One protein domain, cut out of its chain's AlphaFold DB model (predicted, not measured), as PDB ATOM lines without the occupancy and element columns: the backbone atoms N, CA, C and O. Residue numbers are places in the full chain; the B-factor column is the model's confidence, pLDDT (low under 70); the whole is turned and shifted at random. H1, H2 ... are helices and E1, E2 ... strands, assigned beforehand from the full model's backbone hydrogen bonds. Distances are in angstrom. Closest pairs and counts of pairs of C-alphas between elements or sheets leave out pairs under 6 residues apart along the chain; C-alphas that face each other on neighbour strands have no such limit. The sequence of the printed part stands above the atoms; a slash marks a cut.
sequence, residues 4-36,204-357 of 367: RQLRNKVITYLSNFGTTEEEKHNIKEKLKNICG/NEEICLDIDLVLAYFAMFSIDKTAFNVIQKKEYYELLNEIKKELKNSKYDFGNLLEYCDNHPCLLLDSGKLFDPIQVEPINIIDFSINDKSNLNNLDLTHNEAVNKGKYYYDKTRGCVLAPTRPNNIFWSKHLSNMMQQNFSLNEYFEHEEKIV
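Overview. This is residues 4 to 36 and 204 to 357 of the 367 residues of an uncharacterized protein of uncultured archaeon (UniProt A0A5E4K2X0). Helices gather round H3: H1, H2, H4 and the short H5 pack on it, and so does strand E4 of a two-stranded ribbon, E1 and E4. H8 packs on E1, while helix H9 and the small hairpin E2 and E3 lie far out from the middle. The printed part has 187 residues, in the order H1 H2 H3 H4 H5 H6 H7 E1 E2 E3 E4 H8 H9, mostly helix, with two antiparallel two-stranded sheets, E1 - E4 and E2 - E3. It is compact, with a radius of gyration of the C-alphas of 16.3 A and spans of 44 by 42 by 29 A.

Along the chain. Find C-alpha 4 at (-42.226, 16.670, 25.518); from there H1 runs 16.5 A to residue 15. H2, residues 21 to 33, is 17.9 A long. After the cut come H3, residues 205 to 220, 22.5 A, and H4, residues 230 to 249, 28.7 A, which begins at (-20.782, 33.260, 26.539). Then read H5, 257 to 262; H6, 265 to 268; H7, 285 to 289; E1, 299 to 303; E2, 313 to 315; E3, 320 to 322; E4, 330 to 334; and H8, 335 to 341. H9, 346 to 357, runs 16.4 A to (-52.694, 51.178, -1.630).

Arrangement. Start at the hub, H3. With H1 and H4 it forms a bundle, three helices each touching the other two. C-alphas 7 and 213 are the closest of H1 and H3, 6.2 A, at a shallow tilt of 29 degrees, the same way. H3 and H4 are a helical hairpin, closest at C-alphas 217 and 243, 6.7 A. H1 and H4 only just touch, with 3 pairs of C-alphas within 8 A, closest 10 and 239, 7.1 A. H2 touches H3 with residues 31 to 32 alone, closest C-alphas 31 and 216, 7.2 A. H5 touches H3, closest C-alphas 214 and 261, 7.0 A. H6 is close to H3 but not clearly touching. H7 touches H2, closest C-alphas 26 and 289, 4.7 A. Look for N 300 and O 333, 2.8 A, between E1 and E4, and N 322 and O 313, 2.7 A, in the hairpin E2 and E3. H8 and H9 are close but not clearly touching, about perpendicular at 78 degrees. In H1, H2, H3, H4, H5, H8 and H9 every O i to N i+4 pair is within hydrogen-bond range; H7 has 0 of 1, but 2 of 2 O i to N i+3 pairs, and H6 is too short for an O i to N i+4 pair.

Size, cuts and confidence. The C-alphas of Ile 231 and Lys 355 are the farthest apart, 48.5 A. Residues 37 to 203 are not printed, and C-alphas 36 and 204 stand 12.2 A apart across the cut. The link from H6 to H7, residues 269 to 284, is long. No printed residue is under 70 in pLDDT; the mean of the printed part is 96.1.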
ATOM      1  N   ARG A   4     -41.537  16.031  24.381       96.88
ATOM      2  CA  ARG A   4     -42.226  16.670  25.518       96.88
ATOM      3  C   ARG A   4     -41.268  17.336  26.500       96.88
ATOM      4  O   ARG A   4     -41.538  18.438  26.973       96.88
ATOM      5  N   GLN A   5     -40.162  16.671  26.824       97.62
ATOM      6  CA  GLN A   5     -39.111  17.233  27.671       97.62
ATOM      7  C   GLN A   5     -38.490  18.466  27.005       97.62
ATOM      8  O   GLN A   5     -38.347  19.488  27.673       97.62
ATOM      9  N   LEU A   6     -38.216  18.397  25.695       98.25
ATOM     10  CA  LEU A   6     -37.719  19.531  24.912       98.25
ATOM     11  C   LEU A   6     -38.691  20.706  24.992       98.25
ATOM     12  O   LEU A   6     -38.307  21.789  25.421       98.25
ATOM     13  N   ARG A   7     -39.971  20.467  24.698       97.56
ATOM     14  CA  ARG A   7     -41.036  21.467  24.811       97.56
ATOM     15  C   ARG A   7     -41.057  22.140  26.186       97.56
ATOM     16  O   ARG A   7     -41.107  23.363  26.276       97.56
ATOM     17  N   ASN A   8     -40.991  21.372  27.272       97.75
ATOM     18  CA  ASN A   8     -41.010  21.939  28.624       97.75
ATOM     19  C   ASN A   8     -39.744  22.747  28.950       97.75
ATOM     20  O   ASN A   8     -39.848  23.806  29.575       97.75
ATOM     21  N   LYS A   9     -38.570  22.270  28.515       98.31
ATOM     22  CA  LYS A   9     -37.286  22.969  28.667       98.31
ATOM     23  C   LYS A   9     -37.311  24.316  27.939       98.31
ATOM     24  O   LYS A   9     -37.024  25.330  28.563       98.31
ATOM     25  N   VAL A  10     -37.752  24.338  26.680       98.19
ATOM     26  CA  VAL A  10     -37.857  25.560  25.859       98.19
ATOM     27  C   VAL A  10     -38.811  26.577  26.466       98.19
ATOM     28  O   VAL A  10     -38.448  27.737  26.610       98.19
ATOM     29  N   ILE A  11     -40.007  26.158  26.882       98.12
ATOM     30  CA  ILE A  11     -40.976  27.082  27.490       98.12
ATOM     31  C   ILE A  11     -40.433  27.678  28.792       98.12
ATOM     32  O   ILE A  11     -40.646  28.854  29.073       98.12
ATOM     33  N   THR A  12     -39.727  26.873  29.587       98.19
ATOM     34  CA  THR A  12     -39.117  27.345  30.835       98.19
ATOM     35  C   THR A  12     -37.999  28.344  30.538       98.19
ATOM     36  O   THR A  12     -37.973  29.416  31.135       98.19
ATOM     37  N   TYR A  13     -37.142  28.035  29.563       98.38
ATOM     38  CA  TYR A  13     -36.097  28.933  29.083       98.38
ATOM     39  C   TYR A  13     -36.667  30.275  28.596       98.38
ATOM     40  O   TYR A  13     -36.266  31.318  29.100       98.38
ATOM     41  N   LEU A  14     -37.667  30.256  27.704       98.38
ATOM     42  CA  LEU A  14     -38.349  31.457  27.200       98.38
ATOM     43  C   LEU A  14     -38.975  32.285  28.328       98.38
ATOM     44  O   LEU A  14     -38.867  33.508  28.330       98.38
ATOM     45  N   SER A  15     -39.590  31.630  29.319       97.88
ATOM     46  CA  SER A  15     -40.215  32.341  30.435       97.88
ATOM     47  C   SER A  15     -39.224  33.108  31.305       97.88
ATOM     48  O   SER A  15     -39.601  34.131  31.859       97.88
ATOM     49  N   ASN A  16     -37.958  32.685  31.386       96.75
ATOM     50  CA  ASN A  16     -36.950  33.336  32.230       96.75
ATOM     51  C   ASN A  16     -36.519  34.724  31.730       96.75
ATOM     52  O   ASN A  16     -35.819  35.427  32.454       96.75
ATOM     53  N   PHE A  17     -36.941  35.123  30.528       96.62
ATOM     54  CA  PHE A  17     -36.706  36.460  29.982       96.62
ATOM     55  C   PHE A  17     -37.736  37.503  30.443       96.62
ATOM     56  O   PHE A  17     -37.574  38.680  30.132       96.62
ATOM     57  N   GLY A  18     -38.771  37.104  31.193       96.06
ATOM     58  CA  GLY A  18     -39.618  38.052  31.916       96.06
ATOM     59  C   GLY A  18     -38.824  38.764  33.016       96.06
ATOM     60  O   GLY A  18     -38.059  38.128  33.747       96.06
ATOM     61  N   THR A  19     -39.005  40.077  33.145       94.12
ATOM     62  CA  THR A  19     -38.297  40.904  34.135       94.12
ATOM     63  C   THR A  19     -38.929  40.800  35.522       94.12
ATOM     64  O   THR A  19     -38.221  40.851  36.528       94.12
ATOM     65  N   THR A  20     -40.242  40.564  35.584       97.19
ATOM     66  CA  THR A  20     -40.993  40.323  36.825       97.19
ATOM     67  C   THR A  20     -41.496  38.880  36.910       97.19
ATOM     68  O   THR A  20     -41.644  38.195  35.899       97.19
ATOM     69  N   GLU A  21     -41.805  38.394  38.117       97.50
ATOM     70  CA  GLU A  21     -42.403  37.058  38.290       97.50
ATOM     71  C   GLU A  21     -43.763  36.927  37.588       97.50
ATOM     72  O   GLU A  21     -44.091  35.858  37.067       97.50
ATOM     73  N   GLU A  22     -44.525  38.020  37.509       97.12
ATOM     74  CA  GLU A  22     -45.774  38.073  36.749       97.12
ATOM     75  C   GLU A  22     -45.520  37.879  35.249       97.12
ATOM     76  O   GLU A  22     -46.183  37.064  34.607       97.12
ATOM     77  N   GLU A  23     -44.515  38.553  34.685       97.75
ATOM     78  CA  GLU A  23     -44.171  38.393  33.274       97.75
ATOM     79  C   GLU A  23     -43.688  36.978  32.965       97.75
ATOM     80  O   GLU A  23     -44.157  36.369  32.002       97.75
ATOM     81  N   LYS A  24     -42.813  36.414  33.807       98.31
ATOM     82  CA  LYS A  24     -42.356  35.022  33.667       98.31
ATOM     83  C   LYS A  24     -43.539  34.056  33.691       98.31
ATOM     84  O   LYS A  24     -43.619  33.146  32.861       98.31
ATOM     85  N   HIS A  25     -44.479  34.259  34.618       98.00
ATOM     86  CA  HIS A  25     -45.699  33.463  34.707       98.00
ATOM     87  C   HIS A  25     -46.552  33.586  33.439       98.00
ATOM     88  O   HIS A  25     -46.925  32.563  32.861       98.00
ATOM     89  N   ASN A  26     -46.806  34.806  32.966       97.81
ATOM     90  CA  ASN A  26     -47.648  35.060  31.799       97.81
ATOM     91  C   ASN A  26     -47.040  34.492  30.508       97.81
ATOM     92  O   ASN A  26     -47.744  33.812  29.761       97.81
ATOM     93  N   ILE A  27     -45.732  34.669  30.282       98.38
ATOM     94  CA  ILE A  27     -45.019  34.075  29.136       98.38
ATOM     95  C   ILE A  27     -45.152  32.548  29.176       98.38
ATOM     96  O   ILE A  27     -45.534  31.910  28.189       98.38
ATOM     97  N   LYS A  28     -44.885  31.948  30.344       97.81
ATOM     98  CA  LYS A  28     -44.979  30.499  30.546       97.81
ATOM     99  C   LYS A  28     -46.388  29.987  30.284       97.81
ATOM    100  O   LYS A  28     -46.543  28.976  29.603       97.81
ATOM    101  N   GLU A  29     -47.407  30.659  30.810       96.44
ATOM    102  CA  GLU A  29     -48.801  30.272  30.622       96.44
ATOM    103  C   GLU A  29     -49.259  30.452  29.174       96.44
ATOM    104  O   GLU A  29     -49.912  29.548  28.649       96.44
ATOM    105  N   LYS A  30     -48.898  31.546  28.490       96.75
ATOM    106  CA  LYS A  30     -49.249  31.754  27.077       96.75
ATOM    107  C   LYS A  30     -48.697  30.620  26.209       96.75
ATOM    108  O   LYS A  30     -49.457  29.984  25.479       96.75
ATOM    109  N   LEU A  31     -47.418  30.280  26.376       96.94
ATOM    110  CA  LEU A  31     -46.778  29.183  25.643       96.94
ATOM    111  C   LEU A  31     -47.298  27.799  26.065       96.94
ATOM    112  O   LEU A  31     -47.473  26.915  25.231       96.94
ATOM    113  N   LYS A  32     -47.590  27.579  27.353       95.00
ATOM    114  CA  LYS A  32     -48.137  26.293  27.811       95.00
ATOM    115  C   LYS A  32     -49.530  26.011  27.265       95.00
ATOM    116  O   LYS A  32     -49.869  24.846  27.057       95.00
ATOM    117  N   ASN A  33     -50.332  27.059  27.112       94.00
ATOM    118  CA  ASN A  33     -51.749  26.954  26.801       94.00
ATOM    119  C   ASN A  33     -52.048  26.817  25.306       94.00
ATOM    120  O   ASN A  33     -53.202  26.539  24.988       94.00
ATOM    121  N   ILE A  34     -51.040  26.921  24.429       94.56
ATOM    122  CA  ILE A  34     -51.158  26.736  22.973       94.56
ATOM    123  C   ILE A  34     -52.049  25.529  22.647       94.56
ATOM    124  O   ILE A  34     -53.129  25.710  22.093       94.56
ATOM    125  N   CYS A  35     -51.658  24.316  23.055       93.69
ATOM    126  CA  CYS A  35     -52.479  23.106  22.890       93.69
ATOM    127  C   CYS A  35     -53.276  22.694  24.140       93.69
ATOM    128  O   CYS A  35     -53.989  21.684  24.128       93.69
ATOM    129  N   GLY A  36     -53.147  23.456  25.230       87.50
ATOM    130  CA  GLY A  36     -53.811  23.206  26.512       87.50
ATOM    131  C   GLY A  36     -55.208  23.819  26.632       87.50
ATOM    132  O   GLY A  36     -55.960  23.428  27.524       87.50
ATOM    133  N   ASN A 204     -54.020  15.599  17.414       96.56
ATOM    134  CA  ASN A 204     -53.479  14.429  18.105       96.56
ATOM    135  C   ASN A 204     -52.278  14.838  18.975       96.56
ATOM    136  O   ASN A 204     -51.615  15.831  18.697       96.56
ATOM    137  N   GLU A 205     -51.957  14.056  20.004       95.44
ATOM    138  CA  GLU A 205     -50.940  14.417  21.007       95.44
ATOM    139  C   GLU A 205     -49.559  14.752  20.415       95.44
ATOM    140  O   GLU A 205     -48.959  15.758  20.789       95.44
ATOM    141  N   GLU A 206     -49.089  13.977  19.436       96.19
ATOM    142  CA  GLU A 206     -47.844  14.278  18.713       96.19
ATOM    143  C   GLU A 206     -47.932  15.570  17.891       96.19
ATOM    144  O   GLU A 206     -46.978  16.342  17.846       96.19
ATOM    145  N   ILE A 207     -49.094  15.842  17.291       97.81
ATOM    146  CA  ILE A 207     -49.339  17.070  16.526       97.81
ATOM    147  C   ILE A 207     -49.407  18.280  17.463       97.81
ATOM    148  O   ILE A 207     -48.903  19.341  17.113       97.81
ATOM    149  N   CYS A 208     -49.959  18.128  18.670       97.50
ATOM    150  CA  CYS A 208     -49.915  19.163  19.704       97.50
ATOM    151  C   CYS A 208     -48.473  19.518  20.084       97.50
ATOM    152  O   CYS A 208     -48.146  20.692  20.223       97.50
ATOM    153  N   LEU A 209     -47.600  18.517  20.240       98.00
ATOM    154  CA  LEU A 209     -46.187  18.767  20.528       98.00
ATOM    155  C   LEU A 209     -45.481  19.459  19.356       98.00
ATOM    156  O   LEU A 209     -44.681  20.361  19.580       98.00
ATOM    157  N   ASP A 210     -45.801  19.064  18.126       98.44
ATOM    158  CA  ASP A 210     -45.280  19.702  16.918       98.44
ATOM    159  C   ASP A 210     -45.737  21.175  16.814       98.44
ATOM    160  O   ASP A 210     -44.917  22.053  16.551       98.44
ATOM    161  N   ILE A 211     -47.005  21.472  17.117       98.50
ATOM    162  CA  ILE A 211     -47.556  22.836  17.210       98.50
ATOM    163  C   ILE A 211     -46.832  23.663  18.285       98.50
ATOM    164  O   ILE A 211     -46.397  24.784  18.014       98.50
ATOM    165  N   ASP A 212     -46.692  23.113  19.495       98.19
ATOM    166  CA  ASP A 212     -46.015  23.786  20.606       98.19
ATOM    167  C   ASP A 212     -44.558  24.118  20.232       98.19
ATOM    168  O   ASP A 212     -44.083  25.213  20.527       98.19
ATOM    169  N   LEU A 213     -43.849  23.204  19.556       98.56
ATOM    170  CA  LEU A 213     -42.463  23.418  19.132       98.56
ATOM    171  C   LEU A 213     -42.325  24.409  17.974       98.56
ATOM    172  O   LEU A 213     -41.372  25.181  17.990       98.56
ATOM    173  N   VAL A 214     -43.249  24.435  17.007       98.69
ATOM    174  CA  VAL A 214     -43.263  25.452  15.935       98.69
ATOM    175  C   VAL A 214     -43.370  26.855  16.533       98.69
ATOM    176  O   VAL A 214     -42.574  27.741  16.229       98.69
ATOM    177  N   LEU A 215     -44.319  27.058  17.443       98.62
ATOM    178  CA  LEU A 215     -44.537  28.366  18.056       98.62
ATOM    179  C   LEU A 215     -43.436  28.741  19.045       98.62
ATOM    180  O   LEU A 215     -43.067  29.913  19.134       98.62
ATOM    181  N   ALA A 216     -42.884  27.767  19.768       98.50
ATOM    182  CA  ALA A 216     -41.725  27.999  20.615       98.50
ATOM    183  C   ALA A 216     -40.474  28.324  19.783       98.50
ATOM    184  O   ALA A 216     -39.704  29.192  20.178       98.50
ATOM    185  N   TYR A 217     -40.297  27.694  18.615       98.75
ATOM    186  CA  TYR A 217     -39.224  28.022  17.676       98.75
ATOM    187  C   TYR A 217     -39.305  29.479  17.241       98.75
ATOM    188  O   TYR A 217     -38.321  30.191  17.402       98.75
ATOM    189  N   PHE A 218     -40.472  29.952  16.791       98.75
ATOM    190  CA  PHE A 218     -40.666  31.369  16.471       98.75
ATOM    191  C   PHE A 218     -40.351  32.278  17.670       98.75
ATOM    192  O   PHE A 218     -39.601  33.239  17.526       98.75
ATOM    193  N   ALA A 219     -40.837  31.940  18.870       98.56
ATOM    194  CA  ALA A 219     -40.573  32.714  20.085       98.56
ATOM    195  C   ALA A 219     -39.078  32.768  20.471       98.56
ATOM    196  O   ALA A 219     -38.629  33.751  21.050       98.56
ATOM    197  N   MET A 220     -38.250  31.783  20.104       98.50
ATOM    198  CA  MET A 220     -36.796  31.881  20.321       98.50
ATOM    199  C   MET A 220     -36.165  33.061  19.562       98.50
ATOM    200  O   MET A 220     -35.101  33.546  19.958       98.50
ATOM    201  N   PHE A 221     -36.787  33.544  18.484       98.44
ATOM    202  CA  PHE A 221     -36.317  34.702  17.717       98.44
ATOM    203  C   PHE A 221     -36.821  36.043  18.267       98.44
ATOM    204  O   PHE A 221     -36.353  37.080  17.807       98.44
ATOM    205  N   SER A 222     -37.695  36.051  19.279       98.06
ATOM    206  CA  SER A 222     -38.144  37.281  19.951       98.06
ATOM    207  C   SER A 222     -37.203  37.738  21.075       98.06
ATOM    208  O   SER A 222     -37.479  38.724  21.758       98.06
ATOM    209  N   ILE A 223     -36.124  36.994  21.330       96.94
ATOM    210  CA  ILE A 223     -35.147  37.309  22.373       96.94
ATOM    211  C   ILE A 223     -34.043  38.210  21.811       96.94
ATOM    212  O   ILE A 223     -33.381  37.854  20.831       96.94
ATOM    213  N   ASP A 224     -33.786  39.331  22.489       93.12
ATOM    214  CA  ASP A 224     -32.596  40.140  22.241       93.12
ATOM    215  C   ASP A 224     -31.342  39.440  22.789       93.12
ATOM    216  O   ASP A 224     -31.212  39.153  23.979       93.12
ATOM    217  N   LYS A 225     -30.408  39.157  21.881       93.06
ATOM    218  CA  LYS A 225     -29.169  38.409  22.129       93.06
ATOM    219  C   LYS A 225     -27.958  39.320  22.353       93.06
ATOM    220  O   LYS A 225     -26.862  38.810  22.604       93.06
ATOM    221  N   THR A 226     -28.110  40.642  22.230       90.12
ATOM    222  CA  THR A 226     -26.996  41.606  22.299       90.12
ATOM    223  C   THR A 226     -26.281  41.572  23.649       90.12
ATOM    224  O   THR A 226     -25.051  41.565  23.689       90.12
ATOM    225  N   ALA A 227     -27.037  41.444  24.741       88.81
ATOM    226  CA  ALA A 227     -26.518  41.421  26.107       88.81
ATOM    227  C   ALA A 227     -26.051  40.032  26.595       88.81
ATOM    228  O   ALA A 227     -25.652  39.891  27.750       88.81
ATOM    229  N   PHE A 228     -26.106  38.988  25.759       95.00
ATOM    230  CA  PHE A 228     -25.779  37.636  26.218       95.00
ATOM    231  C   PHE A 228     -24.287  37.465  26.514       95.00
ATOM    232  O   PHE A 228     -23.429  37.728  25.661       95.00
ATOM    233  N   ASN A 229     -23.987  36.877  27.671       94.69
ATOM    234  CA  ASN A 229     -22.666  36.328  27.957       94.69
ATOM    235  C   ASN A 229     -22.423  35.002  27.199       94.69
ATOM    236  O   ASN A 229     -23.314  34.445  26.553       94.69
ATOM    237  N   VAL A 230     -21.195  34.477  27.267       95.44
ATOM    238  CA  VAL A 230     -20.782  33.260  26.539       95.44
ATOM    239  C   VAL A 230     -21.643  32.041  26.897       95.44
ATOM    240  O   VAL A 230     -22.006  31.268  26.012       95.44
ATOM    241  N   ILE A 231     -22.000  31.886  28.174       95.19
ATOM    242  CA  ILE A 231     -22.795  30.752  28.662       95.19
ATOM    243  C   ILE A 231     -24.225  30.843  28.122       95.19
ATOM    244  O   ILE A 231     -24.734  29.869  27.576       95.19
ATOM    245  N   GLN A 232     -24.834  32.030  28.182       94.94
ATOM    246  CA  GLN A 232     -26.182  32.277  27.663       94.94
ATOM    247  C   GLN A 232     -26.263  32.065  26.149       94.94
ATOM    248  O   GLN A 232     -27.210  31.445  25.665       94.94
ATOM    249  N   LYS A 233     -25.255  32.523  25.389       95.62
ATOM    250  CA  LYS A 233     -25.172  32.259  23.941       95.62
ATOM    251  C   LYS A 233     -25.104  30.764  23.657       95.62
ATOM    252  O   LYS A 233     -25.821  30.284  22.783       95.62
ATOM    253  N   LYS A 234     -24.263  30.032  24.392       96.94
ATOM    254  CA  LYS A 234     -24.135  28.581  24.238       96.94
ATOM    255  C   LYS A 234     -25.465  27.876  24.507       96.94
ATOM    256  O   LYS A 234     -25.928  27.141  23.642       96.94
ATOM    257  N   GLU A 235     -26.102  28.159  25.642       97.12
ATOM    258  CA  GLU A 235     -27.389  27.558  26.014       97.12
ATOM    259  C   GLU A 235     -28.478  27.845  24.970       97.12
ATOM    260  O   GLU A 235     -29.187  26.930  24.546       97.12
ATOM    261  N   TYR A 236     -28.568  29.094  24.498       97.88
ATOM    262  CA  TYR A 236     -29.513  29.495  23.457       97.88
ATOM    263  C   TYR A 236     -29.352  28.665  22.183       97.88
ATOM    264  O   TYR A 236     -30.324  28.097  21.684       97.88
ATOM    265  N   TYR A 237     -28.131  28.590  21.644       97.75
ATOM    266  CA  TYR A 237     -27.883  27.897  20.382       97.75
ATOM    267  C   TYR A 237     -27.984  26.380  20.519       97.75
ATOM    268  O   TYR A 237     -28.464  25.728  19.594       97.75
ATOM    269  N   GLU A 238     -27.589  25.808  21.658       97.94
ATOM    270  CA  GLU A 238     -27.814  24.389  21.948       97.94
ATOM    271  C   GLU A 238     -29.310  24.067  21.924       97.94
ATOM    272  O   GLU A 238     -29.734  23.163  21.203       97.94
ATOM    273  N   LEU A 239     -30.124  24.855  22.629       98.19
ATOM    274  CA  LEU A 239     -31.567  24.647  22.687       98.19
ATOM    275  C   LEU A 239     -32.245  24.880  21.331       98.19
ATOM    276  O   LEU A 239     -33.083  24.081  20.912       98.19
ATOM    277  N   LEU A 240     -31.855  25.936  20.614       98.38
ATOM    278  CA  LEU A 240     -32.352  26.218  19.269       98.38
ATOM    279  C   LEU A 240     -32.029  25.068  18.308       98.38
ATOM    280  O   LEU A 240     -32.893  24.653  17.540       98.38
ATOM    281  N   ASN A 241     -30.818  24.508  18.370       98.38
ATOM    282  CA  ASN A 241     -30.421  23.373  17.537       98.38
ATOM    283  C   ASN A 241     -31.181  22.086  17.894       98.38
ATOM    284  O   ASN A 241     -31.533  21.325  16.989       98.38
ATOM    285  N   GLU A 242     -31.478  21.849  19.176       98.44
ATOM    286  CA  GLU A 242     -32.356  20.749  19.600       98.44
ATOM    287  C   GLU A 242     -33.759  20.892  18.983       98.44
ATOM    288  O   GLU A 242     -34.276  19.924  18.422       98.44
ATOM    289  N   ILE A 243     -34.340  22.101  19.006       98.44
ATOM    290  CA  ILE A 243     -35.634  22.385  18.361       98.44
ATOM    291  C   ILE A 243     -35.550  22.168  16.847       98.44
ATOM    292  O   ILE A 243     -36.385  21.457  16.292       98.44
ATOM    293  N   LYS A 244     -34.532  22.724  16.174       98.62
ATOM    294  CA  LYS A 244     -34.341  22.568  14.721       98.62
ATOM    295  C   LYS A 244     -34.272  21.103  14.312       98.62
ATOM    296  O   LYS A 244     -34.906  20.704  13.339       98.62
ATOM    297  N   LYS A 245     -33.520  20.292  15.061       98.44
ATOM    298  CA  LYS A 245     -33.413  18.853  14.814       98.44
ATOM    299  C   LYS A 245     -34.780  18.178  14.899       98.44
ATOM    300  O   LYS A 245     -35.108  17.383  14.022       98.44
ATOM    301  N   GLU A 246     -35.570  18.506  15.915       98.31
ATOM    302  CA  GLU A 246     -36.890  17.906  16.095       98.31
ATOM    303  C   GLU A 246     -37.880  18.345  15.010       98.31
ATOM    304  O   GLU A 246     -38.515  17.498  14.387       98.31
ATOM    305  N   LEU A 247     -37.935  19.640  14.687       98.62
ATOM    306  CA  LEU A 247     -38.782  20.162  13.610       98.62
ATOM    307  C   LEU A 247     -38.407  19.590  12.234       98.62
ATOM    308  O   LEU A 247     -39.289  19.311  11.423       98.62
ATOM    309  N   LYS A 248     -37.114  19.352  11.980       98.50
ATOM    310  CA  LYS A 248     -36.635  18.692  10.756       98.50
ATOM    311  C   LYS A 248     -37.057  17.221  10.683       98.50
ATOM    312  O   LYS A 248     -37.316  16.703   9.596       98.50
ATOM    313  N   ASN A 249     -37.127  16.540  11.826       97.81
ATOM    314  CA  ASN A 249     -37.577  15.150  11.912       97.81
ATOM    315  C   ASN A 249     -39.106  15.017  11.827       97.81
ATOM    316  O   ASN A 249     -39.602  13.975  11.395       97.81
ATOM    317  N   SER A 250     -39.852  16.060  12.198       97.75
ATOM    318  CA  SER A 250     -41.310  16.113  12.084       97.75
ATOM    319  C   SER A 250     -41.753  16.292  10.626       97.75
ATOM    320  O   SER A 250     -41.975  17.405  10.151       97.75
ATOM    321  N   LYS A 251     -41.885  15.165   9.914       98.00
ATOM    322  CA  LYS A 251     -42.278  15.085   8.496       98.00
ATOM    323  C   LYS A 251     -43.787  14.961   8.298       98.00
ATOM    324  O   LYS A 251     -44.467  14.312   9.087       98.00
ATOM    325  N   TYR A 252     -44.273  15.547   7.217       98.38
ATOM    326  CA  TYR A 252     -45.662  15.605   6.774       98.38
ATOM    327  C   TYR A 252     -45.703  15.500   5.247       98.38
ATOM    328  O   TYR A 252     -44.668  15.615   4.586       98.38
ATOM    329  N   ASP A 253     -46.893  15.363   4.670       97.75
ATOM    330  CA  ASP A 253     -47.074  15.336   3.212       97.75
ATOM    331  C   ASP A 253     -46.598  16.638   2.538       97.75
ATOM    332  O   ASP A 253     -46.227  16.635   1.367       97.75
ATOM    333  N   PHE A 254     -46.577  17.749   3.280       93.81
ATOM    334  CA  PHE A 254     -46.105  19.054   2.812       93.81
ATOM    335  C   PHE A 254     -44.606  19.315   3.057       93.81
ATOM    336  O   PHE A 254     -44.149  20.425   2.803       93.81
ATOM    337  N   GLY A 255     -43.844  18.343   3.571       96.44
ATOM    338  CA  GLY A 255     -42.425  18.509   3.915       96.44
ATOM    339  C   GLY A 255     -42.162  18.398   5.418       96.44
ATOM    340  O   GLY A 255     -42.870  17.686   6.128       96.44
ATOM    341  N   ASN A 256     -41.117  19.058   5.926       97.94
ATOM    342  CA  ASN A 256     -40.830  19.086   7.368       97.94
ATOM    343  C   ASN A 256     -41.122  20.455   7.994       97.94
ATOM    344  O   ASN A 256     -41.199  21.472   7.307       97.94
ATOM    345  N   LEU A 257     -41.300  20.483   9.315       98.50
ATOM    346  CA  LEU A 257     -41.688  21.709  10.016       98.50
ATOM    347  C   LEU A 257     -40.567  22.745  10.108       98.50
ATOM    348  O   LEU A 257     -40.870  23.927  10.232       98.50
ATOM    349  N   LEU A 258     -39.296  22.337  10.031       98.56
ATOM    350  CA  LEU A 258     -38.194  23.301  10.031       98.56
ATOM    351  C   LEU A 258     -38.217  24.145   8.753       98.56
ATOM    352  O   LEU A 258     -38.109  25.362   8.835       98.56
ATOM    353  N   GLU A 259     -38.427  23.514   7.596       98.00
ATOM    354  CA  GLU A 259     -38.578  24.218   6.316       98.00
ATOM    355  C   GLU A 259     -39.756  25.194   6.331       98.00
ATOM    356  O   GLU A 259     -39.627  26.302   5.819       98.00
ATOM    357  N   TYR A 260     -40.885  24.826   6.945       97.50
ATOM    358  CA  TYR A 260     -41.993  25.764   7.143       97.50
ATOM    359  C   TYR A 260     -41.556  26.983   7.962       97.50
ATOM    360  O   TYR A 260     -41.774  28.114   7.534       97.50
ATOM    361  N   CYS A 261     -40.926  26.765   9.119       98.00
ATOM    362  CA  CYS A 261     -40.526  27.856   9.998       98.00
ATOM    363  C   CYS A 261     -39.486  28.783   9.353       98.00
ATOM    364  O   CYS A 261     -39.645  29.999   9.410       98.00
ATOM    365  N   ASP A 262     -38.447  28.219   8.732       97.00
ATOM    366  CA  ASP A 262     -37.333  28.980   8.151       97.00
ATOM    367  C   ASP A 262     -37.752  29.797   6.917       97.00
ATOM    368  O   ASP A 262     -37.097  30.784   6.593       97.00
ATOM    369  N   ASN A 263     -38.855  29.427   6.256       96.50
ATOM    370  CA  ASN A 263     -39.410  30.157   5.112       96.50
ATOM    371  C   ASN A 263     -40.654  30.994   5.464       96.50
ATOM    372  O   ASN A 263     -41.289  31.557   4.570       96.50
ATOM    373  N   HIS A 264     -41.045  31.078   6.741       97.50
ATOM    374  CA  HIS A 264     -42.219  31.854   7.138       97.50
ATOM    375  C   HIS A 264     -41.901  33.363   7.162       97.50
ATOM    376  O   HIS A 264     -40.876  33.745   7.733       97.50
ATOM    377  N   PRO A 265     -42.789  34.251   6.659       96.75
ATOM    378  CA  PRO A 265     -42.556  35.703   6.638       96.75
ATOM    379  C   PRO A 265     -42.114  36.308   7.980       96.75
ATOM    380  O   PRO A 265     -41.261  37.191   8.005       96.75
ATOM    381  N   CYS A 266     -42.610  35.772   9.101       96.69
ATOM    382  CA  CYS A 266     -42.218  36.180  10.458       96.69
ATOM    383  C   CYS A 266     -40.708  36.154  10.741       96.69
ATOM    384  O   CYS A 266     -40.270  36.859  11.645       96.69
ATOM    385  N   LEU A 267     -39.932  35.321  10.038       97.12
ATOM    386  CA  LEU A 267     -38.477  35.207  10.211       97.12
ATOM    387  C   LEU A 267     -37.681  35.707   8.995       97.12
ATOM    388  O   LEU A 267     -36.454  35.767   9.059       97.12
ATOM    389  N   LEU A 268     -38.357  36.061   7.895       96.50
ATOM    390  CA  LEU A 268     -37.718  36.521   6.656       96.50
ATOM    391  C   LEU A 268     -37.587  38.046   6.567       96.50
ATOM    392  O   LEU A 268     -36.743  38.530   5.818       96.50
ATOM    393  N   LEU A 269     -38.403  38.799   7.313       94.12
ATOM    394  CA  LEU A 269     -38.403  40.267   7.273       94.12
ATOM    395  C   LEU A 269     -37.108  40.886   7.821       94.12
ATOM    396  O   LEU A 269     -36.609  41.855   7.253       94.12
ATOM    397  N   ASP A 270     -36.550  40.326   8.898       93.75
ATOM    398  CA  ASP A 270     -35.253  40.731   9.451       93.75
ATOM    399  C   ASP A 270     -34.542  39.518  10.066       93.75
ATOM    400  O   ASP A 270     -35.062  38.834  10.954       93.75
ATOM    401  N   SER A 271     -33.331  39.246   9.581       93.19
ATOM    402  CA  SER A 271     -32.583  38.040   9.917       93.19
ATOM    403  C   SER A 271     -32.312  37.944  11.420       93.19
ATOM    404  O   SER A 271     -31.610  38.762  12.016       93.19
ATOM    405  N   GLY A 272     -32.789  36.858  12.030       94.12
ATOM    406  CA  GLY A 272     -32.521  36.544  13.432       94.12
ATOM    407  C   GLY A 272     -33.483  37.186  14.434       94.12
ATOM    408  O   GLY A 272     -33.251  37.020  15.641       94.12
ATOM    409  N   LYS A 273     -34.551  37.843  13.962       97.19
ATOM    410  CA  LYS A 273     -35.620  38.432  14.778       97.19
ATOM    411  C   LYS A 273     -36.987  37.853  14.414       97.19
ATOM    412  O   LYS A 273     -37.181  37.353  13.312       97.19
ATOM    413  N   LEU A 274     -37.928  37.929  15.354       98.44
ATOM    414  CA  LEU A 274     -39.332  37.607  15.118       98.44
ATOM    415  C   LEU A 274     -40.103  38.877  14.755       98.44
ATOM    416  O   LEU A 274     -40.029  39.866  15.482       98.44
ATOM    417  N   PHE A 275     -40.864  38.831  13.666       98.25
ATOM    418  CA  PHE A 275     -41.713  39.927  13.210       98.25
ATOM    419  C   PHE A 275     -43.175  39.509  13.091       98.25
ATOM    420  O   PHE A 275     -43.497  38.386  12.689       98.25
ATOM    421  N   ASP A 276     -44.055  40.460  13.382       97.88
ATOM    422  CA  ASP A 276     -45.420  40.444  12.889       97.88
ATOM    423  C   ASP A 276     -45.386  40.671  11.366       97.88
ATOM    424  O   ASP A 276     -44.910  41.719  10.920       97.88
ATOM    425  N   PRO A 277     -45.873  39.718  10.555       96.31
ATOM    426  CA  PRO A 277     -45.754  39.798   9.107       96.31
ATOM    427  C   PRO A 277     -46.755  40.767   8.461       96.31
ATOM    428  O   PRO A 277     -46.582  41.106   7.297       96.31
ATOM    429  N   ILE A 278     -47.792  41.200   9.183       95.69
ATOM    430  CA  ILE A 278     -48.846  42.100   8.696       95.69
ATOM    431  C   ILE A 278     -48.506  43.548   9.032       95.69
ATOM    432  O   ILE A 278     -48.570  44.413   8.168       95.69
ATOM    433  N   GLN A 279     -48.132  43.819  10.284       95.00
ATOM    434  CA  GLN A 279     -47.737  45.169  10.696       95.00
ATOM    435  C   GLN A 279     -46.269  45.481  10.391       95.00
ATOM    436  O   GLN A 279     -45.879  46.644  10.444       95.00
ATOM    437  N   VAL A 280     -45.462  44.468  10.053       95.88
ATOM    438  CA  VAL A 280     -44.017  44.604   9.797       95.88
ATOM    439  C   VAL A 280     -43.298  45.201  11.017       95.88
ATOM    440  O   VAL A 280     -42.388  46.021  10.917       95.88
ATOM    441  N   GLU A 281     -43.717  44.771  12.207       96.94
ATOM    442  CA  GLU A 281     -43.179  45.227  13.489       96.94
ATOM    443  C   GLU A 281     -42.504  44.073  14.237       96.94
ATOM    444  O   GLU A 281     -42.988  42.939  14.178       96.94
ATOM    445  N   PRO A 282     -41.409  44.331  14.973       97.44
ATOM    446  CA  PRO A 282     -40.766  43.296  15.768       97.44
ATOM    447  C   PRO A 282     -41.699  42.814  16.883       97.44
ATOM    448  O   PRO A 282     -42.421  43.601  17.498       97.44
ATOM    449  N   ILE A 283     -41.635  41.514  17.161       98.38
ATOM    450  CA  ILE A 283     -42.245  40.884  18.329       98.38
ATOM    451  C   ILE A 283     -41.120  40.553  19.302       98.38
ATOM    452  O   ILE A 283     -40.213  39.781  18.981       98.38
ATOM    453  N   ASN A 284     -41.195  41.111  20.503       97.88
ATOM    454  CA  ASN A 284     -40.228  40.892  21.569       97.88
ATOM    455  C   ASN A 284     -40.754  39.868  22.573       97.88
ATOM    456  O   ASN A 284     -41.956  39.690  22.749       97.88
ATOM    457  N   ILE A 285     -39.849  39.199  23.289       97.69
ATOM    458  CA  ILE A 285     -40.226  38.181  24.280       97.69
ATOM    459  C   ILE A 285     -41.160  38.721  25.373       97.69
ATOM    460  O   ILE A 285     -41.998  37.984  25.887       97.69
ATOM    461  N   ILE A 286     -41.075  40.017  25.682       97.38
ATOM    462  CA  ILE A 286     -41.952  40.659  26.662       97.38
ATOM    463  C   ILE A 286     -43.404  40.765  26.177       97.38
ATOM    464  O   ILE A 286     -44.318  40.709  26.988       97.38
ATOM    465  N   ASP A 287     -43.649  40.801  24.866       98.00
ATOM    466  CA  ASP A 287     -45.001  40.900  24.300       98.00
ATOM    467  C   ASP A 287     -45.842  39.643  24.614       98.00
ATOM    468  O   ASP A 287     -47.076  39.668  24.683       98.00
ATOM    469  N   PHE A 288     -45.175  38.520  24.900       98.00
ATOM    470  CA  PHE A 288     -45.815  37.283  25.342       98.00
ATOM    471  C   PHE A 288     -46.394  37.369  26.760       98.00
ATOM    472  O   PHE A 288     -47.258  36.555  27.092       98.00
ATOM    473  N   SER A 289     -45.964  38.332  27.583       97.81
ATOM    474  CA  SER A 289     -46.504  38.546  28.932       97.81
ATOM    475  C   SER A 289     -47.813  39.346  28.938       97.81
ATOM    476  O   SER A 289     -48.525  39.364  29.947       97.81
ATOM    477  N   ILE A 290     -48.152  39.987  27.815       96.81
ATOM    478  CA  ILE A 290     -49.300  40.882  27.693       96.81
ATOM    479  C   ILE A 290     -50.584  40.058  27.539       96.81
ATOM    480  O   ILE A 290     -50.767  39.312  26.568       96.81
ATOM    481  N   ASN A 291     -51.492  40.228  28.504       92.75
ATOM    482  CA  ASN A 291     -52.807  39.581  28.542       92.75
ATOM    483  C   ASN A 291     -53.952  40.510  28.107       92.75
ATOM    484  O   ASN A 291     -54.999  40.024  27.679       92.75
ATOM    485  N   ASP A 292     -53.765  41.828  28.201       93.38
ATOM    486  CA  ASP A 292     -54.763  42.808  27.777       93.38
ATOM    487  C   ASP A 292     -54.824  42.888  26.249       93.38
ATOM    488  O   ASP A 292     -53.844  43.258  25.609       93.38
ATOM    489  N   LYS A 293     -55.982  42.550  25.672       90.06
ATOM    490  CA  LYS A 293     -56.229  42.586  24.223       90.06
ATOM    491  C   LYS A 293     -56.309  44.000  23.651       90.06
ATOM    492  O   LYS A 293     -56.205  44.155  22.440       90.06
ATOM    493  N   SER A 294     -56.516  45.016  24.491       91.25
ATOM    494  CA  SER A 294     -56.527  46.413  24.046       91.25
ATOM    495  C   SER A 294     -55.119  46.952  23.766       91.25
ATOM    496  O   SER A 294     -54.956  47.929  23.035       91.25
ATOM    497  N   ASN A 295     -54.091  46.288  24.302       94.81
ATOM    498  CA  ASN A 295     -52.702  46.644  24.072       94.81
ATOM    499  C   ASN A 295     -52.266  46.236  22.655       94.81
ATOM    500  O   ASN A 295     -52.420  45.083  22.256       94.81
ATOM    501  N   LEU A 296     -51.661  47.169  21.916       93.12
ATOM    502  CA  LEU A 296     -51.201  46.957  20.538       93.12
ATOM    503  C   LEU A 296     -50.146  45.847  20.406       93.12
ATOM    504  O   LEU A 296     -50.050  45.226  19.355       93.12
ATOM    505  N   ASN A 297     -49.387  45.569  21.466       95.06
ATOM    506  CA  ASN A 297     -48.383  44.504  21.501       95.06
ATOM    507  C   ASN A 297     -48.946  43.167  22.005       95.06
ATOM    508  O   ASN A 297     -48.204  42.200  22.150       95.06
ATOM    509  N   ASN A 298     -50.251  43.078  22.285       96.50
ATOM    510  CA  ASN A 298     -50.868  41.807  22.629       96.50
ATOM    511  C   ASN A 298     -50.708  40.813  21.478       96.50
ATOM    512  O   ASN A 298     -51.060  41.119  20.343       96.50
ATOM    513  N   LEU A 299     -50.204  39.622  21.787       97.00
ATOM    514  CA  LEU A 299     -50.025  38.559  20.803       97.00
ATOM    515  C   LEU A 299     -51.171  37.552  20.826       97.00
ATOM    516  O   LEU A 299     -51.512  37.026  21.895       97.00
ATOM    517  N   ASP A 300     -51.621  37.201  19.626       94.38
ATOM    518  CA  ASP A 300     -52.549  36.124  19.326       94.38
ATOM    519  C   ASP A 300     -51.849  34.981  18.581       94.38
ATOM    520  O   ASP A 300     -50.909  35.163  17.799       94.38
ATOM    521  N   LEU A 301     -52.379  33.775  18.782       93.56
ATOM    522  CA  LEU A 301     -52.121  32.668  17.876       93.56
ATOM    523  C   LEU A 301     -52.891  32.917  16.575       93.56
ATOM    524  O   LEU A 301     -54.121  32.906  16.587       93.56
ATOM    525  N   THR A 302     -52.165  33.113  15.480       95.06
ATOM    526  CA  THR A 302     -52.731  33.480  14.174       95.06
ATOM    527  C   THR A 302     -52.549  32.344  13.177       95.06
ATOM    528  O   THR A 302     -51.633  31.526  13.322       95.06
ATOM    529  N   HIS A 303     -53.423  32.277  12.171       95.00
ATOM    530  CA  HIS A 303     -53.401  31.227  11.157       95.00
ATOM    531  C   HIS A 303     -53.051  31.772   9.781       95.00
ATOM    532  O   HIS A 303     -53.618  32.775   9.363       95.00
ATOM    533  N   ASN A 304     -52.186  31.082   9.033       94.25
ATOM    534  CA  ASN A 304     -51.916  31.477   7.651       94.25
ATOM    535  C   ASN A 304     -53.159  31.266   6.783       94.25
ATOM    536  O   ASN A 304     -53.564  32.165   6.085       94.25
ATOM    537  N   GLU A 305     -53.824  30.119   6.836       92.56
ATOM    538  CA  GLU A 305     -55.147  29.906   6.255       92.56
ATOM    539  C   GLU A 305     -56.214  30.062   7.337       92.56
ATOM    540  O   GLU A 305     -56.198  29.333   8.331       92.56
ATOM    541  N   ALA A 306     -57.179  30.956   7.110       89.00
ATOM    542  CA  ALA A 306     -58.237  31.248   8.069       89.00
ATOM    543  C   ALA A 306     -59.050  30.006   8.489       89.00
ATOM    544  O   ALA A 306     -59.518  29.220   7.657       89.00
ATOM    545  N   VAL A 307     -59.282  29.873   9.801       89.12
ATOM    546  CA  VAL A 307     -59.986  28.729  10.413       89.12
ATOM    547  C   VAL A 307     -61.414  28.574   9.891       89.12
ATOM    548  O   VAL A 307     -61.883  27.455   9.681       89.12
ATOM    549  N   ASN A 308     -62.092  29.689   9.610       86.06
ATOM    550  CA  ASN A 308     -63.464  29.708   9.096       86.06
ATOM    551  C   ASN A 308     -63.610  29.092   7.691       86.06
ATOM    552  O   ASN A 308     -64.709  28.678   7.326       86.06
ATOM    553  N   LYS A 309     -62.520  28.957   6.916       87.88
ATOM    554  CA  LYS A 309     -62.543  28.207   5.648       87.88
ATOM    555  C   LYS A 309     -62.806  26.714   5.900       87.88
ATOM    556  O   LYS A 309     -63.271  26.030   4.982       87.88
ATOM    557  N   GLY A 310     -62.565  26.224   7.122       91.12
ATOM    558  CA  GLY A 310     -62.895  24.869   7.561       91.12
ATOM    559  C   GLY A 310     -62.196  23.803   6.725       91.12
ATOM    560  O   GLY A 310     -62.830  22.819   6.351       91.12
ATOM    561  N   LYS A 311     -60.930  24.047   6.355       94.94
ATOM    562  CA  LYS A 311     -60.127  23.134   5.535       94.94
ATOM    563  C   LYS A 311     -59.437  22.092   6.414       94.94
ATOM    564  O   LYS A 311     -58.663  22.447   7.300       94.94
ATOM    565  N   TYR A 312     -59.701  20.825   6.129       97.38
ATOM    566  CA  TYR A 312     -59.086  19.669   6.769       97.38
ATOM    567  C   TYR A 312     -58.292  18.891   5.731       97.38
ATOM    568  O   TYR A 312     -58.739  18.717   4.599       97.38
ATOM    569  N   TYR A 313     -57.128  18.396   6.131       96.94
ATOM    570  CA  TYR A 313     -56.237  17.651   5.249       96.94
ATOM    571  C   TYR A 313     -55.962  16.287   5.861       96.94
ATOM    572  O   TYR A 313     -55.707  16.197   7.057       96.94
ATOM    573  N   TYR A 314     -56.004  15.223   5.068       97.69
ATOM    574  CA  TYR A 314     -55.498  13.935   5.524       97.69
ATOM    575  C   TYR A 314     -54.021  13.830   5.176       97.69
ATOM    576  O   TYR A 314     -53.676  13.789   3.997       97.69
ATOM    577  N   ASP A 315     -53.179  13.791   6.201       98.12
ATOM    578  CA  ASP A 315     -51.743  13.620   6.054       98.12
ATOM    579  C   ASP A 315     -51.415  12.128   6.038       98.12
ATOM    580  O   ASP A 315     -51.592  11.423   7.035       98.12
ATOM    581  N   LYS A 316     -50.981  11.624   4.884       97.50
ATOM    582  CA  LYS A 316     -50.666  10.207   4.677       97.50
ATOM    583  C   LYS A 316     -49.406   9.809   5.433       97.50
ATOM    584  O   LYS A 316     -49.351   8.699   5.955       97.50
ATOM    585  N   THR A 317     -48.432  10.711   5.524       97.38
ATOM    586  CA  THR A 317     -47.170  10.503   6.242       97.38
ATOM    587  C   THR A 317     -47.400  10.244   7.734       97.38
ATOM    588  O   THR A 317     -46.766   9.369   8.321       97.38
ATOM    589  N   ARG A 318     -48.338  10.965   8.353       96.50
ATOM    590  CA  ARG A 318     -48.746  10.806   9.758       96.50
ATOM    591  C   ARG A 318     -49.946   9.882   9.947       96.50
ATOM    592  O   ARG A 318     -50.242   9.502  11.078       96.50
ATOM    593  N   GLY A 319     -50.644   9.540   8.868       97.44
ATOM    594  CA  GLY A 319     -51.847   8.714   8.885       97.44
ATOM    595  C   GLY A 319     -53.029   9.361   9.612       97.44
ATOM    596  O   GLY A 319     -53.872   8.636  10.146       97.44
ATOM    597  N   CYS A 320     -53.110  10.694   9.668       97.69
ATOM    598  CA  CYS A 320     -54.129  11.395  10.449       97.69
ATOM    599  C   CYS A 320     -54.683  12.654   9.777       97.69
ATOM    600  O   CYS A 320     -54.094  13.218   8.859       97.69
ATOM    601  N   VAL A 321     -55.854  13.088  10.240       98.00
ATOM    602  CA  VAL A 321     -56.451  14.361   9.838       98.00
ATOM    603  C   VAL A 321     -55.741  15.513  10.546       98.00
ATOM    604  O   VAL A 321     -55.592  15.527  11.767       98.00
ATOM    605  N   LEU A 322     -55.351  16.511   9.761       98.06
ATOM    606  CA  LEU A 322     -54.871  17.808  10.199       98.06
ATOM    607  C   LEU A 322     -56.023  18.811  10.129       98.06
ATOM    608  O   LEU A 322     -56.579  19.069   9.056       98.06
ATOM    609  N   ALA A 323     -56.376  19.369  11.284       97.25
ATOM    610  CA  ALA A 323     -57.376  20.420  11.403       97.25
ATOM    611  C   ALA A 323     -56.851  21.773  10.866       97.25
ATOM    612  O   ALA A 323     -55.650  21.924  10.629       97.25
ATOM    613  N   PRO A 324     -57.712  22.790  10.696       95.88
ATOM    614  CA  PRO A 324     -57.289  24.154  10.391       95.88
ATOM    615  C   PRO A 324     -56.137  24.668  11.270       95.88
ATOM    616  O   PRO A 324     -55.198  25.265  10.744       95.88
ATOM    617  N   THR A 325     -56.131  24.363  12.570       94.62
ATOM    618  CA  THR A 325     -55.051  24.742  13.503       94.62
ATOM    619  C   THR A 325     -53.865  23.752  13.494       94.62
ATOM    620  O   THR A 325     -53.359  23.344  14.537       94.62
ATOM    621  N   ARG A 326     -53.423  23.328  12.304       96.25
ATOM    622  CA  ARG A 326     -52.269  22.431  12.068       96.25
ATOM    623  C   ARG A 326     -50.916  23.164  12.144       96.25
ATOM    624  O   ARG A 326     -50.881  24.376  11.938       96.25
ATOM    625  N   PRO A 327     -49.791  22.456  12.373       97.44
ATOM    626  CA  PRO A 327     -48.500  23.089  12.663       97.44
ATOM    627  C   PRO A 327     -47.908  23.941  11.532       97.44
ATOM    628  O   PRO A 327     -47.220  24.908  11.827       97.44
ATOM    629  N   ASN A 328     -48.196  23.656  10.256       96.69
ATOM    630  CA  ASN A 328     -47.739  24.484   9.127       96.69
ATOM    631  C   ASN A 328     -48.709  25.615   8.752       96.69
ATOM    632  O   ASN A 328     -48.688  26.115   7.628       96.69
ATOM    633  N   ASN A 329     -49.626  25.949   9.654       97.12
ATOM    634  CA  ASN A 329     -50.650  26.953   9.417       97.12
ATOM    635  C   ASN A 329     -50.749  27.970  10.548       97.12
ATOM    636  O   ASN A 329     -51.733  28.692  10.600       97.12
ATOM    637  N   ILE A 330     -49.794  27.994  11.473       96.81
ATOM    638  CA  ILE A 330     -49.858  28.797  12.693       96.81
ATOM    639  C   ILE A 330     -48.572  29.589  12.905       96.81
ATOM    640  O   ILE A 330     -47.479  29.114  12.586       96.81
ATOM    641  N   PHE A 331     -48.713  30.785  13.465       97.62
ATOM    642  CA  PHE A 331     -47.610  31.680  13.812       97.62
ATOM    643  C   PHE A 331     -48.057  32.699  14.878       97.62
ATOM    644  O   PHE A 331     -49.228  32.737  15.267       97.62
ATOM    645  N   TRP A 332     -47.118  33.507  15.373       97.75
ATOM    646  CA  TRP A 332     -47.405  34.611  16.293       97.75
ATOM    647  C   TRP A 332     -47.633  35.911  15.527       97.75
ATOM    648  O   TRP A 332     -46.794  36.298  14.720       97.75
ATOM    649  N   SER A 333     -48.730  36.598  15.833       97.06
ATOM    650  CA  SER A 333     -49.012  37.946  15.333       97.06
ATOM    651  C   SER A 333     -49.619  38.784  16.447       97.06
ATOM    652  O   SER A 333     -50.141  38.248  17.428       97.06
ATOM    653  N   LYS A 334     -49.584  40.102  16.295       97.12
ATOM    654  CA  LYS A 334     -50.312  41.030  17.149       97.12
ATOM    655  C   LYS A 334     -51.821  40.848  16.971       97.12
ATOM    656  O   LYS A 334     -52.303  40.476  15.899       97.12
ATOM    657  N   HIS A 335     -52.580  41.134  18.022       95.25
ATOM    658  CA  HIS A 335     -54.037  41.016  18.026       95.25
ATOM    659  C   HIS A 335     -54.673  41.846  16.900       95.25
ATOM    660  O   HIS A 335     -55.549  41.361  16.186       95.25
ATOM    661  N   LEU A 336     -54.184  43.074  16.684       94.44
ATOM    662  CA  LEU A 336     -54.657  43.942  15.606       94.44
ATOM    663  C   LEU A 336     -54.407  43.322  14.222       94.44
ATOM    664  O   LEU A 336     -55.316  43.309  13.397       94.44
ATOM    665  N   SER A 337     -53.227  42.748  13.991       95.62
ATOM    666  CA  SER A 337     -52.895  42.036  12.753       95.62
ATOM    667  C   SER A 337     -53.826  40.863  12.479       95.62
ATOM    668  O   SER A 337     -54.366  40.749  11.381       95.62
ATOM    669  N   ASN A 338     -54.096  40.035  13.490       93.75
ATOM    670  CA  ASN A 338     -55.048  38.928  13.381       93.75
ATOM    671  C   ASN A 338     -56.453  39.435  12.982       93.75
ATOM    672  O   ASN A 338     -57.119  38.867  12.115       93.75
ATOM    673  N   MET A 339     -56.880  40.572  13.546       92.75
ATOM    674  CA  MET A 339     -58.136  41.238  13.180       92.75
ATOM    675  C   MET A 339     -58.118  41.855  11.771       92.75
ATOM    676  O   MET A 339     -59.162  41.892  11.121       92.75
ATOM    677  N   MET A 340     -56.966  42.332  11.291       94.19
ATOM    678  CA  MET A 340     -56.785  42.873   9.937       94.19
ATOM    679  C   MET A 340     -56.800  41.768   8.875       94.19
ATOM    680  O   MET A 340     -57.448  41.932   7.841       94.19
ATOM    681  N   GLN A 341     -56.155  40.629   9.145       92.38
ATOM    682  CA  GLN A 341     -56.103  39.488   8.229       92.38
ATOM    683  C   GLN A 341     -57.493  38.900   7.946       92.38
ATOM    684  O   GLN A 341     -57.776  38.470   6.828       92.38
ATOM    685  N   GLN A 342     -58.377  38.889   8.950       88.06
ATOM    686  CA  GLN A 342     -59.738  38.354   8.857       88.06
ATOM    687  C   GLN A 342     -59.791  36.931   8.270       88.06
ATOM    688  O   GLN A 342     -59.453  35.949   8.927       88.06
ATOM    689  N   ASN A 343     -60.290  36.802   7.040       90.44
ATOM    690  CA  ASN A 343     -60.496  35.549   6.324       90.44
ATOM    691  C   ASN A 343     -59.482  35.332   5.188       90.44
ATOM    692  O   ASN A 343     -59.575  34.320   4.484       90.44
ATOM    693  N   PHE A 344     -58.547  36.261   4.994       92.12
ATOM    694  CA  PHE A 344     -57.474  36.126   4.022       92.12
ATOM    695  C   PHE A 344     -56.406  35.161   4.532       92.12
ATOM    696  O   PHE A 344     -56.202  34.998   5.737       92.12
ATOM    697  N   SER A 345     -55.708  34.518   3.602       93.81
ATOM    698  CA  SER A 345     -54.363  34.041   3.901       93.81
ATOM    699  C   SER A 345     -53.356  35.177   3.970       93.81
ATOM    700  O   SER A 345     -53.670  36.261   3.491       93.81
ATOM    701  N   LEU A 346     -52.156  34.955   4.521       93.00
ATOM    702  CA  LEU A 346     -51.136  36.013   4.545       93.00
ATOM    703  C   LEU A 346     -50.858  36.558   3.138       93.00
ATOM    704  O   LEU A 346     -50.924  37.763   2.923       93.00
ATOM    705  N   ASN A 347     -50.664  35.676   2.155       93.56
ATOM    706  CA  ASN A 347     -50.435  36.096   0.770       93.56
ATOM    707  C   ASN A 347     -51.655  36.813   0.172       93.56
ATOM    708  O   ASN A 347     -51.510  37.868  -0.437       93.56
ATOM    709  N   GLU A 348     -52.865  36.275   0.381       95.00
ATOM    710  CA  GLU A 348     -54.097  36.937  -0.080       95.00
ATOM    711  C   GLU A 348     -54.260  38.329   0.566       95.00
ATOM    712  O   GLU A 348     -54.755  39.250  -0.083       95.00
ATOM    713  N   TYR A 349     -53.845  38.486   1.828       95.62
ATOM    714  CA  TYR A 349     -53.898  39.744   2.562       95.62
ATOM    715  C   TYR A 349     -52.892  40.754   2.005       95.62
ATOM    716  O   TYR A 349     -53.279  41.887   1.727       95.62
ATOM    717  N   PHE A 350     -51.642  40.349   1.760       94.81
ATOM    718  CA  PHE A 350     -50.628  41.224   1.160       94.81
ATOM    719  C   PHE A 350     -51.068  41.732  -0.215       94.81
ATOM    720  O   PHE A 350     -51.075  42.938  -0.463       94.81
ATOM    721  N   GLU A 351     -51.566  40.843  -1.079       96.19
ATOM    722  CA  GLU A 351     -52.121  41.244  -2.376       96.19
ATOM    723  C   GLU A 351     -53.326  42.191  -2.234       96.19
ATOM    724  O   GLU A 351     -53.556  43.072  -3.070       96.19
ATOM    725  N   HIS A 352     -54.159  41.983  -1.211       95.31
ATOM    726  CA  HIS A 352     -55.305  42.842  -0.936       95.31
ATOM    727  C   HIS A 352     -54.866  44.242  -0.493       95.31
ATOM    728  O   HIS A 352     -55.410  45.238  -0.981       95.31
ATOM    729  N   GLU A 353     -53.868  44.324   0.381       94.88
ATOM    730  CA  GLU A 353     -53.296  45.577   0.857       94.88
ATOM    731  C   GLU A 353     -52.663  46.371  -0.290       94.88
ATOM    732  O   GLU A 353     -52.988  47.548  -0.469       94.88
ATOM    733  N   GLU A 354     -51.862  45.729  -1.144       95.19
ATOM    734  CA  GLU A 354     -51.277  46.354  -2.336       95.19
ATOM    735  C   GLU A 354     -52.356  46.957  -3.248       95.19
ATOM    736  O   GLU A 354     -52.256  48.109  -3.690       95.19
ATOM    737  N   LYS A 355     -53.454  46.221  -3.475       96.06
ATOM    738  CA  LYS A 355     -54.609  46.710  -4.248       96.06
ATOM    739  C   LYS A 355     -55.277  47.911  -3.575       96.06
ATOM    740  O   LYS A 355     -55.709  48.833  -4.273       96.06
ATOM    741  N   ILE A 356     -55.390  47.927  -2.245       94.44
ATOM    742  CA  ILE A 356     -55.924  49.078  -1.499       94.44
ATOM    743  C   ILE A 356     -55.001  50.287  -1.643       94.44
ATOM    744  O   ILE A 356     -55.491  51.386  -1.920       94.44
ATOM    745  N   VAL A 357     -53.688  50.106  -1.492       94.69
ATOM    746  CA  VAL A 357     -52.694  51.178  -1.630       94.69
ATOM    747  C   VAL A 357     -52.751  51.781  -3.031       94.69
ATOM    748  O   VAL A 357     -52.872  53.001  -3.161       94.69
TER     749      VAL A 357